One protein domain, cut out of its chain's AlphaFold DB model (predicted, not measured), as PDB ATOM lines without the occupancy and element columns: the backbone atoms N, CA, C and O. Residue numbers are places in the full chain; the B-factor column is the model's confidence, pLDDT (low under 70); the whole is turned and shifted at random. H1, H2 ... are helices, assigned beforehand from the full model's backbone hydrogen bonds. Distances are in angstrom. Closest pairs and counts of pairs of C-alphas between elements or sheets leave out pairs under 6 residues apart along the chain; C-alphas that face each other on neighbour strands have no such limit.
ATOM      1  N   PRO A  60     -65.471   7.657  10.501       88.94
ATOM      2  CA  PRO A  60     -65.718   7.609   9.063       88.94
ATOM      3  C   PRO A  60     -64.759   6.632   8.366       88.94
ATOM      4  O   PRO A  60     -63.588   6.545   8.722       88.94
ATOM      5  N   ILE A  61     -65.241   5.916   7.341       85.62
ATOM      6  CA  ILE A  61     -64.495   4.820   6.683       85.62
ATOM      7  C   ILE A  61     -63.115   5.275   6.172       85.62
ATOM      8  O   ILE A  61     -62.153   4.516   6.253       85.62
ATOM      9  N   GLN A  62     -63.009   6.505   5.662       86.94
ATOM     10  CA  GLN A  62     -61.750   7.073   5.166       86.94
ATOM     11  C   GLN A  62     -60.761   7.351   6.307       86.94
ATOM     12  O   GLN A  62     -59.632   6.871   6.249       86.94
ATOM     13  N   ASP A  63     -61.205   8.003   7.384       89.50
ATOM     14  CA  ASP A  63     -60.372   8.287   8.563       89.50
ATOM     15  C   ASP A  63     -59.908   6.994   9.257       89.50
ATOM     16  O   ASP A  63     -58.763   6.879   9.712       89.50
ATOM     17  N   ALA A  64     -60.792   5.991   9.308       89.69
ATOM     18  CA  ALA A  64     -60.469   4.661   9.806       89.69
ATOM     19  C   ALA A  64     -59.383   3.995   8.949       89.69
ATOM     20  O   ALA A  64     -58.417   3.455   9.490       89.69
ATOM     21  N   MET A  65     -59.506   4.067   7.621       90.56
ATOM     22  CA  MET A  65     -58.527   3.499   6.693       90.56
ATOM     23  C   MET A  65     -57.156   4.176   6.824       90.56
ATOM     24  O   MET A  65     -56.141   3.481   6.885       90.56
ATOM     25  N   ASP A  66     -57.111   5.503   6.938       91.25
ATOM     26  CA  ASP A  66     -55.862   6.251   7.130       91.25
ATOM     27  C   ASP A  66     -55.186   5.892   8.459       91.25
ATOM     28  O   ASP A  66     -53.977   5.655   8.510       91.25
ATOM     29  N   SER A  67     -55.974   5.759   9.528       91.38
ATOM     30  CA  SER A  67     -55.481   5.332  10.841       91.38
ATOM     31  C   SER A  67     -54.908   3.912  10.805       91.38
ATOM     32  O   SER A  67     -53.815   3.672  11.324       91.38
ATOM     33  N   ILE A  68     -55.602   2.979  10.145       91.88
ATOM     34  CA  ILE A  68     -55.127   1.602   9.956       91.88
ATOM     35  C   ILE A  68     -53.835   1.592   9.132       91.88
ATOM     36  O   ILE A  68     -52.887   0.907   9.509       91.88
ATOM     37  N   ASN A  69     -53.768   2.358   8.040       92.06
ATOM     38  CA  ASN A  69     -52.581   2.446   7.189       92.06
ATOM     39  C   ASN A  69     -51.367   2.965   7.968       92.06
ATOM     40  O   ASN A  69     -50.305   2.344   7.920       92.06
ATOM     41  N   ASN A  70     -51.533   4.048   8.729       91.38
ATOM     42  CA  ASN A  70     -50.475   4.593   9.579       91.38
ATOM     43  C   ASN A  70     -50.005   3.566  10.616       91.38
ATOM     44  O   ASN A  70     -48.805   3.395  10.828       91.38
ATOM     45  N   MET A  71     -50.940   2.831  11.221       91.00
ATOM     46  CA  MET A  71     -50.601   1.793  12.187       91.00
ATOM     47  C   MET A  71     -49.848   0.623  11.543       91.00
ATOM     48  O   MET A  71     -48.874   0.139  12.111       91.00
ATOM     49  N   VAL A  72     -50.244   0.187  10.343       90.50
ATOM     50  CA  VAL A  72     -49.521  -0.855   9.592       90.50
ATOM     51  C   VAL A  72     -48.097  -0.405   9.259       90.50
ATOM     52  O   VAL A  72     -47.173  -1.200   9.417       90.50
ATOM     53  N   VAL A  73     -47.900   0.857   8.863       88.81
ATOM     54  CA  VAL A  73     -46.561   1.422   8.621       88.81
ATOM     55  C   VAL A  73     -45.722   1.414   9.903       88.81
ATOM     56  O   VAL A  73     -44.583   0.953   9.879       88.81
ATOM     57  N   ASN A  74     -46.288   1.835  11.037       89.31
ATOM     58  CA  ASN A  74     -45.589   1.803  12.328       89.31
ATOM     59  C   ASN A  74     -45.216   0.374  12.754       89.31
ATOM     60  O   ASN A  74     -44.106   0.132  13.221       89.31
ATOM     61  N   LEU A  75     -46.120  -0.587  12.559       88.88
ATOM     62  CA  LEU A  75     -45.869  -1.994  12.865       88.88
ATOM     63  C   LEU A  75     -44.776  -2.594  11.969       88.88
ATOM     64  O   LEU A  75     -43.962  -3.377  12.457       88.88
ATOM     65  N   ASP A  76     -44.721  -2.216  10.690       87.19
ATOM     66  CA  ASP A  76     -43.633  -2.617   9.790       87.19
ATOM     67  C   ASP A  76     -42.288  -2.039  10.258       87.19
ATOM     68  O   ASP A  76     -41.301  -2.772  10.335       87.19
ATOM     69  N   LEU A  77     -42.255  -0.773  10.693       85.94
ATOM     70  CA  LEU A  77     -41.063  -0.172  11.305       85.94
ATOM     71  C   LEU A  77     -40.617  -0.926  12.569       85.94
ATOM     72  O   LEU A  77     -39.423  -1.182  12.736       85.94
ATOM     73  N   TYR A  78     -41.547  -1.349  13.431       88.50
ATOM     74  CA  TYR A  78     -41.227  -2.167  14.608       88.50
ATOM     75  C   TYR A  78     -40.667  -3.544  14.228       88.50
ATOM     76  O   TYR A  78     -39.689  -3.992  14.823       88.50
ATOM     77  N   GLN A  79     -41.220  -4.201  13.202       86.94
ATOM     78  CA  GLN A  79     -40.675  -5.470  12.704       86.94
ATOM     79  C   GLN A  79     -39.279  -5.301  12.097       86.94
ATOM     80  O   GLN A  79     -38.409  -6.159  12.278       86.94
ATOM     81  N   GLN A  80     -39.042  -4.208  11.371       83.88
ATOM     82  CA  GLN A  80     -37.712  -3.872  10.866       83.88
ATOM     83  C   GLN A  80     -36.726  -3.636  12.020       83.88
ATOM     84  O   GLN A  80     -35.597  -4.127  11.951       83.88
ATOM     85  N   TYR A  81     -37.167  -2.991  13.102       83.06
ATOM     86  CA  TYR A  81     -36.367  -2.785  14.309       83.06
ATOM     87  C   TYR A  81     -36.040  -4.097  15.052       83.06
ATOM     88  O   TYR A  81     -34.880  -4.321  15.399       83.06
ATOM     89  N   GLU A  82     -36.994  -5.021  15.224       84.06
ATOM     90  CA  GLU A  82     -36.717  -6.361  15.782       84.06
ATOM     91  C   GLU A  82     -35.699  -7.131  14.934       84.06
ATOM     92  O   GLU A  82     -34.760  -7.745  15.454       84.06
ATOM     93  N   ARG A  83     -35.844  -7.068  13.603       82.00
ATOM     94  CA  ARG A  83     -34.878  -7.668  12.676       82.00
ATOM     95  C   ARG A  83     -33.505  -7.029  12.838       82.00
ATOM     96  O   ARG A  83     -32.526  -7.766  12.900       82.00
ATOM     97  N   TYR A  84     -33.431  -5.705  12.962       77.25
ATOM     98  CA  TYR A  84     -32.189  -4.983  13.227       77.25
ATOM     99  C   TYR A  84     -31.528  -5.422  14.546       77.25
ATOM    100  O   TYR A  84     -30.333  -5.733  14.552       77.25
ATOM    101  N   GLN A  85     -32.292  -5.531  15.640       77.12
ATOM    102  CA  GLN A  85     -31.783  -6.007  16.933       77.12
ATOM    103  C   GLN A  85     -31.303  -7.466  16.880       77.12
ATOM    104  O   GLN A  85     -30.328  -7.819  17.541       77.12
ATOM    105  N   SER A  86     -31.949  -8.313  16.071       76.94
ATOM    106  CA  SER A  86     -31.577  -9.727  15.930       76.94
ATOM    107  C   SER A  86     -30.268  -9.964  15.160       76.94
ATOM    108  O   SER A  86     -29.712 -11.064  15.219       76.94
ATOM    109  N   ILE A  87     -29.762  -8.958  14.434       73.31
ATOM    110  CA  ILE A  87     -28.515  -9.056  13.669       73.31
ATOM    111  C   ILE A  87     -27.308  -8.946  14.619       73.31
ATOM    112  O   ILE A  87     -27.171  -7.929  15.309       73.31
ATOM    113  N   PRO A  88     -26.380  -9.926  14.619       72.25
ATOM    114  CA  PRO A  88     -25.166  -9.863  15.429       72.25
ATOM    115  C   PRO A  88     -24.312  -8.623  15.116       72.25
ATOM    116  O   PRO A  88     -24.088  -8.300  13.951       72.25
ATOM    117  N   ASP A  89     -23.756  -7.981  16.146       67.19
ATOM    118  CA  ASP A  89     -22.928  -6.761  16.027       67.19
ATOM    119  C   ASP A  89     -21.620  -6.949  15.233       67.19
ATOM    120  O   ASP A  89     -20.936  -5.986  14.904       67.19
ATOM    121  N   ALA A  90     -21.263  -8.193  14.903       60.75
ATOM    122  CA  ALA A  90     -20.023  -8.552  14.221       60.75
ATOM    123  C   ALA A  90     -20.018  -8.279  12.701       60.75
ATOM    124  O   ALA A  90     -19.012  -8.558  12.048       60.75
ATOM    125  N   ILE A  91     -21.118  -7.780  12.119       60.44
ATOM    126  CA  ILE A  91     -21.209  -7.484  10.681       60.44
ATOM    127  C   ILE A  91     -20.675  -6.062  10.414       60.44
ATOM    128  O   ILE A  91     -21.309  -5.091  10.840       60.44
ATOM    129  N   PRO A  92     -19.549  -5.901   9.686       52.72
ATOM    130  CA  PRO A  92     -19.098  -4.588   9.231       52.72
ATOM    131  C   PRO A  92     -20.189  -3.996   8.328       52.72
ATOM    132  O   PRO A  92     -20.662  -4.688   7.429       52.72
ATOM    133  N   ASN A  93     -20.596  -2.750   8.586       57.97
ATOM    134  CA  ASN A  93     -21.680  -2.013   7.911       57.97
ATOM    135  C   ASN A  93     -23.109  -2.238   8.456       57.97
ATOM    136  O   ASN A  93     -24.067  -1.793   7.824       57.97
ATOM    137  N   LYS A  94     -23.283  -2.816   9.662       58.97
ATOM    138  CA  LYS A  94     -24.587  -2.847  10.378       58.97
ATOM    139  C   LYS A  94     -25.273  -1.468  10.452       58.97
ATOM    140  O   LYS A  94     -26.494  -1.397  10.419       58.97
ATOM    141  N   VAL A  95     -24.477  -0.400  10.526       55.09
ATOM    142  CA  VAL A  95     -24.917   1.003  10.640       55.09
ATOM    143  C   VAL A  95     -25.184   1.659   9.273       55.09
ATOM    144  O   VAL A  95     -25.949   2.604   9.194       55.09
ATOM    145  N   GLU A  96     -24.595   1.163   8.180       55.34
ATOM    146  CA  GLU A  96     -24.689   1.808   6.855       55.34
ATOM    147  C   GLU A  96     -25.920   1.338   6.050       55.34
ATOM    148  O   GLU A  96     -26.358   2.017   5.128       55.34
ATOM    149  N   TYR A  97     -26.489   0.172   6.389       53.94
ATOM    150  CA  TYR A  97     -27.641  -0.422   5.688       53.94
ATOM    151  C   TYR A  97     -29.003  -0.093   6.332       53.94
ATOM    152  O   TYR A  97     -30.038  -0.216   5.680       53.94
ATOM    153  N   PHE A  98     -29.012   0.312   7.604       56.31
ATOM    154  CA  PHE A  98     -30.201   0.714   8.355       56.31
ATOM    155  C   PHE A  98     -29.893   2.069   8.991       56.31
ATOM    156  O   PHE A  98     -29.148   2.138   9.960       56.31
ATOM    157  N   ASP A  99     -30.406   3.112   8.347       57.84
ATOM    158  CA  ASP A  99     -30.153   4.539   8.568       57.84
ATOM    159  C   ASP A  99     -30.279   5.004  10.041       57.84
ATOM    160  O   ASP A  99     -30.864   4.312  10.879       57.84
ATOM    161  N   ASP A 100     -29.842   6.237  10.328       57.62
ATOM    162  CA  ASP A 100     -29.953   6.938  11.631       57.62
ATOM    163  C   ASP A 100     -31.389   6.997  12.227       57.62
ATOM    164  O   ASP A 100     -31.578   7.401  13.376       57.62
ATOM    165  N   ALA A 101     -32.408   6.551  11.483       59.56
ATOM    166  CA  ALA A 101     -33.826   6.539  11.848       59.56
ATOM    167  C   ALA A 101     -34.173   5.710  13.105       59.56
ATOM    168  O   ALA A 101     -35.163   6.008  13.769       59.56
ATOM    169  N   PHE A 102     -33.382   4.690  13.461       66.88
ATOM    170  CA  PHE A 102     -33.653   3.825  14.628       66.88
ATOM    171  C   PHE A 102     -32.915   4.238  15.914       66.88
ATOM    172  O   PHE A 102     -33.087   3.589  16.947       66.88
ATOM    173  N   ASN A 103     -32.109   5.305  15.862       64.75
ATOM    174  CA  ASN A 103     -31.426   5.884  17.028       64.75
ATOM    175  C   ASN A 103     -32.238   6.997  17.709       64.75
ATOM    176  O   ASN A 103     -31.766   7.607  18.671       64.75
ATOM    177  N   ASP A 104     -33.453   7.263  17.228       75.81
ATOM    178  CA  ASP A 104     -34.368   8.202  17.863       75.81
ATOM    179  C   ASP A 104     -34.863   7.640  19.207       75.81
ATOM    180  O   ASP A 104     -35.533   6.604  19.283       75.81
ATOM    181  N   TYR A 105     -34.512   8.335  20.292       71.44
ATOM    182  CA  TYR A 105     -34.892   7.962  21.652       71.44
ATOM    183  C   TYR A 105     -36.416   7.906  21.828       71.44
ATOM    184  O   TYR A 105     -36.914   7.048  22.560       71.44
ATOM    185  N   GLU A 106     -37.155   8.776  21.135       80.94
ATOM    186  CA  GLU A 106     -38.616   8.817  21.196       80.94
ATOM    187  C   GLU A 106     -39.229   7.559  20.559       80.94
ATOM    188  O   GLU A 106     -40.076   6.902  21.169       80.94
ATOM    189  N   PHE A 107     -38.722   7.140  19.394       83.06
ATOM    190  CA  PHE A 107     -39.147   5.904  18.730       83.06
ATOM    191  C   PHE A 107     -38.909   4.666  19.604       83.06
ATOM    192  O   PHE A 107     -39.807   3.832  19.749       83.06
ATOM    193  N   ILE A 108     -37.725   4.551  20.219       80.75
ATOM    194  CA  ILE A 108     -37.369   3.398  21.063       80.75
ATOM    195  C   ILE A 108     -38.302   3.301  22.277       80.75
ATOM    196  O   ILE A 108     -38.741   2.199  22.615       80.75
ATOM    197  N   GLN A 109     -38.640   4.428  22.913       84.81
ATOM    198  CA  GLN A 109     -39.585   4.436  24.035       84.81
ATOM    199  C   GLN A 109     -40.989   3.992  23.613       84.81
ATOM    200  O   GLN A 109     -41.602   3.161  24.289       84.81
ATOM    201  N   ILE A 110     -41.491   4.516  22.491       86.19
ATOM    202  CA  ILE A 110     -42.812   4.149  21.968       86.19
ATOM    203  C   ILE A 110     -42.840   2.652  21.632       86.19
ATOM    204  O   ILE A 110     -43.749   1.948  22.073       86.19
ATOM    205  N   TYR A 111     -41.817   2.148  20.936       85.75
ATOM    206  CA  TYR A 111     -41.673   0.727  20.619       85.75
ATOM    207  C   TYR A 111     -41.678  -0.156  21.879       85.75
ATOM    208  O   TYR A 111     -42.450  -1.113  21.947       85.75
ATOM    209  N   GLN A 112     -40.872   0.179  22.892       85.62
ATOM    210  CA  GLN A 112     -40.803  -0.592  24.140       85.62
ATOM    211  C   GLN A 112     -42.160  -0.634  24.851       85.62
ATOM    212  O   GLN A 112     -42.642  -1.714  25.180       85.62
ATOM    213  N   SER A 113     -42.828   0.518  24.985       89.56
ATOM    214  CA  SER A 113     -44.161   0.586  25.601       89.56
ATOM    215  C   SER A 113     -45.204  -0.268  24.867       89.56
ATOM    216  O   SER A 113     -46.103  -0.848  25.484       89.56
ATOM    217  N   TYR A 114     -45.066  -0.374  23.543       87.38
ATOM    218  CA  TYR A 114     -45.971  -1.135  22.700       87.38
ATOM    219  C   TYR A 114     -45.758  -2.644  22.850       87.38
ATOM    220  O   TYR A 114     -46.728  -3.370  23.074       87.38
ATOM    221  N   VAL A 115     -44.506  -3.111  22.780       87.44
ATOM    222  CA  VAL A 115     -44.152  -4.538  22.912       87.44
ATOM    223  C   VAL A 115     -44.388  -5.063  24.332       87.44
ATOM    224  O   VAL A 115     -44.763  -6.222  24.499       87.44
ATOM    225  N   ASP A 116     -44.266  -4.211  25.355       88.88
ATOM    226  CA  ASP A 116     -44.623  -4.568  26.736       88.88
ATOM    227  C   ASP A 116     -46.130  -4.836  26.903       88.88
ATOM    228  O   ASP A 116     -46.544  -5.621  27.761       88.88
ATOM    229  N   THR A 117     -46.964  -4.187  26.084       87.81
ATOM    230  CA  THR A 117     -48.430  -4.277  26.168       87.81
ATOM    231  C   THR A 117     -49.008  -5.323  25.212       87.81
ATOM    232  O   THR A 117     -50.005  -5.977  25.534       87.81
ATOM    233  N   TYR A 118     -48.410  -5.490  24.032       85.56
ATOM    234  CA  TYR A 118     -48.960  -6.292  22.944       85.56
ATOM    235  C   TYR A 118     -47.911  -7.193  22.292       85.56
ATOM    236  O   TYR A 118     -46.778  -6.793  22.059       85.56
ATOM    237  N   ASP A 119     -48.339  -8.388  21.876       86.44
ATOM    238  CA  ASP A 119     -47.542  -9.231  20.983       86.44
ATOM    239  C   ASP A 119     -47.505  -8.608  19.576       86.44
ATOM    240  O   ASP A 119     -48.533  -8.510  18.891       86.44
ATOM    241  N   LEU A 120     -46.313  -8.184  19.143       85.88
ATOM    242  CA  LEU A 120     -46.107  -7.513  17.862       85.88
ATOM    243  C   LEU A 120     -46.553  -8.377  16.674       85.88
ATOM    244  O   LEU A 120     -47.179  -7.870  15.740       85.88
ATOM    245  N   HIS A 121     -46.283  -9.685  16.706       84.62
ATOM    246  CA  HIS A 121     -46.622 -10.592  15.606       84.62
ATOM    247  C   HIS A 121     -48.132 -10.730  15.433       84.62
ATOM    248  O   HIS A 121     -48.639 -10.767  14.308       84.62
ATOM    249  N   ASP A 122     -48.865 -10.780  16.542       84.69
ATOM    250  CA  ASP A 122     -50.324 -10.820  16.507       84.69
ATOM    251  C   ASP A 122     -50.911  -9.486  16.035       84.69
ATOM    252  O   ASP A 122     -51.825  -9.483  15.204       84.69
ATOM    253  N   GLN A 123     -50.348  -8.356  16.470       87.44
ATOM    254  CA  GLN A 123     -50.803  -7.031  16.041       87.44
ATOM    255  C   GLN A 123     -50.587  -6.780  14.549       87.44
ATOM    256  O   GLN A 123     -51.492  -6.263  13.888       87.44
ATOM    257  N   VAL A 124     -49.445  -7.201  14.001       86.75
ATOM    258  CA  VAL A 124     -49.160  -7.119  12.559       86.75
ATOM    259  C   VAL A 124     -50.200  -7.900  11.761       86.75
ATOM    260  O   VAL A 124     -50.764  -7.381  10.798       86.75
ATOM    261  N   LYS A 125     -50.515  -9.138  12.168       85.75
ATOM    262  CA  LYS A 125     -51.531  -9.951  11.476       85.75
ATOM    263  C   LYS A 125     -52.923  -9.331  11.551       85.75
ATOM    264  O   LYS A 125     -53.633  -9.348  10.547       85.75
ATOM    265  N   LEU A 126     -53.317  -8.826  12.723       89.38
ATOM    266  CA  LEU A 126     -54.628  -8.213  12.948       89.38
ATOM    267  C   LEU A 126     -54.810  -6.967  12.077       89.38
ATOM    268  O   LEU A 126     -55.780  -6.889  11.321       89.38
ATOM    269  N   HIS A 127     -53.855  -6.035  12.130       89.81
ATOM    270  CA  HIS A 127     -53.920  -4.790  11.366       89.81
ATOM    271  C   HIS A 127     -53.803  -5.035   9.859       89.81
ATOM    272  O   HIS A 127     -54.570  -4.450   9.102       89.81
ATOM    273  N   ALA A 128     -52.954  -5.965   9.407       88.44
ATOM    274  CA  ALA A 128     -52.887  -6.337   7.991       88.44
ATOM    275  C   ALA A 128     -54.203  -6.960   7.480       88.44
ATOM    276  O   ALA A 128     -54.633  -6.702   6.350       88.44
ATOM    277  N   ALA A 129     -54.866  -7.779   8.303       87.50
ATOM    278  CA  ALA A 129     -56.164  -8.354   7.964       87.50
ATOM    279  C   ALA A 129     -57.273  -7.288   7.914       87.50
ATOM    280  O   ALA A 129     -58.089  -7.316   6.993       87.50
ATOM    281  N   LEU A 130     -57.291  -6.336   8.856       90.31
ATOM    282  CA  LEU A 130     -58.219  -5.199   8.832       90.31
ATOM    283  C   LEU A 130     -57.976  -4.285   7.635       90.31
ATOM    284  O   LEU A 130     -58.928  -3.963   6.937       90.31
ATOM    285  N   GLN A 131     -56.720  -3.942   7.346       90.75
ATOM    286  CA  GLN A 131     -56.356  -3.126   6.190       90.75
ATOM    287  C   GLN A 131     -56.877  -3.754   4.897       90.75
ATOM    288  O   GLN A 131     -57.548  -3.091   4.112       90.75
ATOM    289  N   THR A 132     -56.647  -5.059   4.716       89.88
ATOM    290  CA  THR A 132     -57.144  -5.797   3.544       89.88
ATOM    291  C   THR A 132     -58.669  -5.723   3.449       89.88
ATOM    292  O   THR A 132     -59.218  -5.553   2.361       89.88
ATOM    293  N   TYR A 133     -59.362  -5.857   4.580       90.31
ATOM    294  CA  TYR A 133     -60.819  -5.835   4.623       90.31
ATOM    295  C   TYR A 133     -61.397  -4.446   4.316       90.31
ATOM    296  O   TYR A 133     -62.260  -4.321   3.447       90.31
ATOM    297  N   PHE A 134     -60.895  -3.401   4.974       91.00
ATOM    298  CA  PHE A 134     -61.336  -2.021   4.760       91.00
ATOM    299  C   PHE A 134     -61.039  -1.564   3.331       91.00
ATOM    300  O   PHE A 134     -61.914  -0.992   2.680       91.00
ATOM    301  N   GLN A 135     -59.861  -1.905   2.800       90.56
ATOM    302  CA  GLN A 135     -59.503  -1.601   1.418       90.56
ATOM    303  C   GLN A 135     -60.485  -2.224   0.420       90.56
ATOM    304  O   GLN A 135     -60.936  -1.549  -0.498       90.56
ATOM    305  N   GLN A 136     -60.893  -3.482   0.625       88.50
ATOM    306  CA  GLN A 136     -61.889  -4.122  -0.241       88.50
ATOM    307  C   GLN A 136     -63.226  -3.377  -0.253       88.50
ATOM    308  O   GLN A 136     -63.839  -3.251  -1.314       88.50
ATOM    309  N   ILE A 137     -63.681  -2.887   0.904       90.12
ATOM    310  CA  ILE A 137     -64.936  -2.133   1.021       90.12
ATOM    311  C   ILE A 137     -64.839  -0.803   0.269       90.12
ATOM    312  O   ILE A 137     -65.738  -0.483  -0.508       90.12
ATOM    313  N   VAL A 138     -63.745  -0.061   0.473       90.81
ATOM    314  CA  VAL A 138     -63.499   1.236  -0.181       90.81
ATOM    315  C   VAL A 138     -63.385   1.071  -1.700       90.81
ATOM    316  O   VAL A 138     -64.051   1.785  -2.454       90.81
ATOM    317  N   ASP A 139     -62.630   0.073  -2.156       90.88
ATOM    318  CA  ASP A 139     -62.332  -0.147  -3.575       90.88
ATOM    319  C   ASP A 139     -63.476  -0.852  -4.333       90.88
ATOM    320  O   ASP A 139     -63.380  -1.081  -5.542       90.88
ATOM    321  N   TYR A 140     -64.586  -1.202  -3.669       90.44
ATOM    322  CA  TYR A 140     -65.672  -1.976  -4.284       90.44
ATOM    323  C   TYR A 140     -66.268  -1.326  -5.531       90.44
ATOM    324  O   TYR A 140     -66.489  -1.994  -6.543       90.44
ATOM    325  N   GLN A 141     -66.489  -0.015  -5.496       90.81
ATOM    326  CA  GLN A 141     -67.033   0.701  -6.648       90.81
ATOM    327  C   GLN A 141     -66.060   0.703  -7.831       90.81
ATOM    328  O   GLN A 141     -66.465   0.530  -8.982       90.81
ATOM    329  N   GLN A 142     -64.761   0.819  -7.552       91.06
ATOM    330  CA  GLN A 142     -63.729   0.686  -8.573       91.06
ATOM    331  C   GLN A 142     -63.694  -0.738  -9.140       91.06
ATOM    332  O   GLN A 142     -63.611  -0.903 -10.355       91.06
ATOM    333  N   TYR A 143     -63.833  -1.765  -8.299       90.81
ATOM    334  CA  TYR A 143     -63.943  -3.152  -8.748       90.81
ATOM    335  C   TYR A 143     -65.134  -3.365  -9.695       90.81
ATOM    336  O   TYR A 143     -64.953  -3.944 -10.768       90.81
ATOM    337  N   VAL A 144     -66.327  -2.870  -9.348       90.56
ATOM    338  CA  VAL A 144     -67.523  -2.993 -10.203       90.56
ATOM    339  C   VAL A 144     -67.305  -2.307 -11.555       90.56
ATOM    340  O   VAL A 144     -67.622  -2.892 -12.592       90.56
ATOM    341  N   ASN A 145     -66.712  -1.110 -11.568       90.94
ATOM    342  CA  ASN A 145     -66.397  -0.399 -12.810       90.94
ATOM    343  C   ASN A 145     -65.367  -1.160 -13.659       90.94
ATOM    344  O   ASN A 145     -65.615  -1.394 -14.840       90.94
ATOM    345  N   ASN A 146     -64.283  -1.648 -13.049       91.25
ATOM    346  CA  ASN A 146     -63.265  -2.444 -13.739       91.25
ATOM    347  C   ASN A 146     -63.862  -3.712 -14.369       91.25
ATOM    348  O   ASN A 146     -63.517  -4.076 -15.490       91.25
ATOM    349  N   VAL A 147     -64.777  -4.391 -13.671       88.19
ATOM    350  CA  VAL A 147     -65.466  -5.576 -14.204       88.19
ATOM    351  C   VAL A 147     -66.303  -5.222 -15.437       88.19
ATOM    352  O   VAL A 147     -66.265  -5.951 -16.429       88.19
ATOM    353  N   LYS A 148     -67.016  -4.094 -15.410       88.00
ATOM    354  CA  LYS A 148     -67.793  -3.625 -16.565       88.00
ATOM    355  C   LYS A 148     -66.907  -3.257 -17.749       88.00
ATOM    356  O   LYS A 148     -67.201  -3.666 -18.872       88.00
ATOM    357  N   ASP A 149     -65.813  -2.546 -17.502       89.94
ATOM    358  CA  ASP A 149     -64.850  -2.186 -18.542       89.94
ATOM    359  C   ASP A 149     -64.239  -3.443 -19.175       89.94
ATOM    360  O   ASP A 149     -64.154  -3.538 -20.402       89.94
ATOM    361  N   ASN A 150     -63.933  -4.463 -18.366       89.62
ATOM    362  CA  ASN A 150     -63.465  -5.758 -18.856       89.62
ATOM    363  C   ASN A 150     -64.501  -6.457 -19.753       89.62
ATOM    364  O   ASN A 150     -64.112  -7.068 -20.748       89.62
ATOM    365  N   PHE A 151     -65.809  -6.357 -19.475       87.44
ATOM    366  CA  PHE A 151     -66.832  -6.906 -20.381       87.44
ATOM    367  C   PHE A 151     -66.910  -6.159 -21.706       87.44
ATOM    368  O   PHE A 151     -67.054  -6.792 -22.754       87.44
ATOM    369  N   GLN A 152     -66.787  -4.832 -21.684       87.94
ATOM    370  CA  GLN A 152     -66.750  -4.047 -22.918       87.94
ATOM    371  C   GLN A 152     -65.506  -4.391 -23.744       87.94
ATOM    372  O   GLN A 152     -65.617  -4.628 -24.945       87.94
ATOM    373  N   GLN A 153     -64.342  -4.519 -23.101       89.62
ATOM    374  CA  GLN A 153     -63.108  -4.953 -23.759       89.62
ATOM    375  C   GLN A 153     -63.233  -6.371 -24.325       89.62
ATOM    376  O   GLN A 153     -62.893  -6.585 -25.488       89.62
ATOM    377  N   LEU A 154     -63.799  -7.317 -23.566       88.06
ATOM    378  CA  LEU A 154     -64.017  -8.697 -24.010       88.06
ATOM    379  C   LEU A 154     -64.801  -8.751 -25.328       88.06
ATOM    380  O   LEU A 154     -64.420  -9.499 -26.223       88.06
ATOM    381  N   LYS A 155     -65.836  -7.914 -25.480       88.38
ATOM    382  CA  LYS A 155     -66.666  -7.830 -26.697       88.38
ATOM    383  C   LYS A 155     -65.904  -7.333 -27.933       88.38
ATOM    384  O   LYS A 155     -66.318  -7.625 -29.053       88.38
ATOM    385  N   THR A 156     -64.802  -6.602 -27.749       90.75
ATOM    386  CA  THR A 156     -63.951  -6.104 -28.849       90.75
ATOM    387  C   THR A 156     -62.897  -7.111 -29.312       90.75
ATOM    388  O   THR A 156     -62.377  -6.984 -30.422       90.75
ATOM    389  N   LEU A 157     -62.578  -8.120 -28.494       91.25
ATOM    390  CA  LEU A 157     -61.552  -9.106 -28.822       91.25
ATOM    391  C   LEU A 157     -62.033 -10.059 -29.934       91.25
ATOM    392  O   LEU A 157     -63.186 -10.494 -29.906       91.25
ATOM    393  N   PRO A 158     -61.156 -10.496 -30.864       87.81
ATOM    394  CA  PRO A 158     -61.518 -11.464 -31.906       87.81
ATOM    395  C   PRO A 158     -62.119 -12.764 -31.350       87.81
ATOM    396  O   PRO A 158     -63.008 -13.356 -31.963       87.81
ATOM    397  N   VAL A 159     -61.680 -13.170 -30.152       85.06
ATOM    398  CA  VAL A 159     -62.157 -14.359 -29.426       85.06
ATOM    399  C   VAL A 159     -63.661 -14.298 -29.143       85.06
ATOM    400  O   VAL A 159     -64.322 -15.335 -29.156       85.06
ATOM    401  N   TRP A 160     -64.240 -13.106 -28.981       87.19
ATOM    402  CA  TRP A 160     -65.679 -12.945 -28.770       87.19
ATOM    403  C   TRP A 160     -66.511 -13.536 -29.911       87.19
ATOM    404  O   TRP A 160     -67.543 -14.165 -29.673       87.19
ATOM    405  N   SER A 161     -66.037 -13.399 -31.153       84.12
ATOM    406  CA  SER A 161     -66.705 -13.963 -32.333       84.12
ATOM    407  C   SER A 161     -66.646 -15.495 -32.392       84.12
ATOM    408  O   SER A 161     -67.486 -16.114 -33.044       84.12
ATOM    409  N   LEU A 162     -65.691 -16.106 -31.680       85.50
ATOM    410  CA  LEU A 162     -65.528 -17.558 -31.567       85.50
ATOM    411  C   LEU A 162     -66.408 -18.164 -30.466       85.50
ATOM    412  O   LEU A 162     -66.592 -19.381 -30.422       85.50
ATOM    413  N   TYR A 163     -66.952 -17.344 -29.566       84.00
ATOM    414  CA  TYR A 163     -67.828 -17.819 -28.504       84.00
ATOM    415  C   TYR A 163     -69.172 -18.309 -29.043       84.00
ATOM    416  O   TYR A 163     -69.763 -17.740 -29.960       84.00
TER     417      TYR A 163
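AT A GLANCE: This is residues 60 to 163 of the 492 residues of an uncharacterized protein of Erysipelothrix sp (UniProt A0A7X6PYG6). Two long helices, H1 and H3, lie side by side and run opposite ways; the shorter H2 lies across H1 near Tyr 78, and residues 139 to 163 stick out beyond the end of H3 as a free arm made of H4 with little H5 at its tip. Residues 85 to 93, of which 85 and 86 belong to H1, stick out at the end of H1 and the beginning of the long link to H2. The printed part has 104 residues with five named helices, H1 to H5 in order, and no named strand; its class is all helix. It is extended, with a radius of gyration of the C-alphas of 21.9 A and spans of 66 by 38 by 21 A.

HOW THE PARTS SIT: H1, residues 61 to 86, touches H3, residues 120 to 138, at a shallow tilt of 30 degrees, opposite ways; their closest C-alphas, Leu 75 and Val 124, are 6.1 A apart. H2, residues 105 to 117, is close to H1 but not clearly touching, about perpendicular at 81 degrees; their closest C-alphas, Tyr 78 and Tyr 111, are 6.7 A apart. H2 and H3 meet only through their link, as do H3 and H4, residues 140 to 156. H5, residues 158 to 162, is close to H4 but not clearly touching; their closest C-alphas, Leu 154 and Trp 160, are 6.6 A apart. H1 and H4 are apart. Every O i to N i+4 pair is within hydrogen-bond range in H1 and H3, against 8 of 9 in H2, 12 of 13 in H4 and 0 of 1 in H5, where 2 of 2 O i to N i+3 pairs are.

IN THESE COORDINATES: H1 is 37.2 A long from C-alpha 61 at (-64.495, 4.820, 6.683). H2 measures 18.8 A, H3 26.5 A, H4 25.0 A and H5 7.3 A, ending at C-alpha 162 at (-65.528, -17.558, -31.567).

THE WHOLE: The two farthest C-alphas, Tyr 105 and Leu 162, are 66.5 A apart. The printed part has no cut. The link from H1 to H2 is long, 18 residues; the others are tight. Residues 89 to 103 have pLDDT under 70.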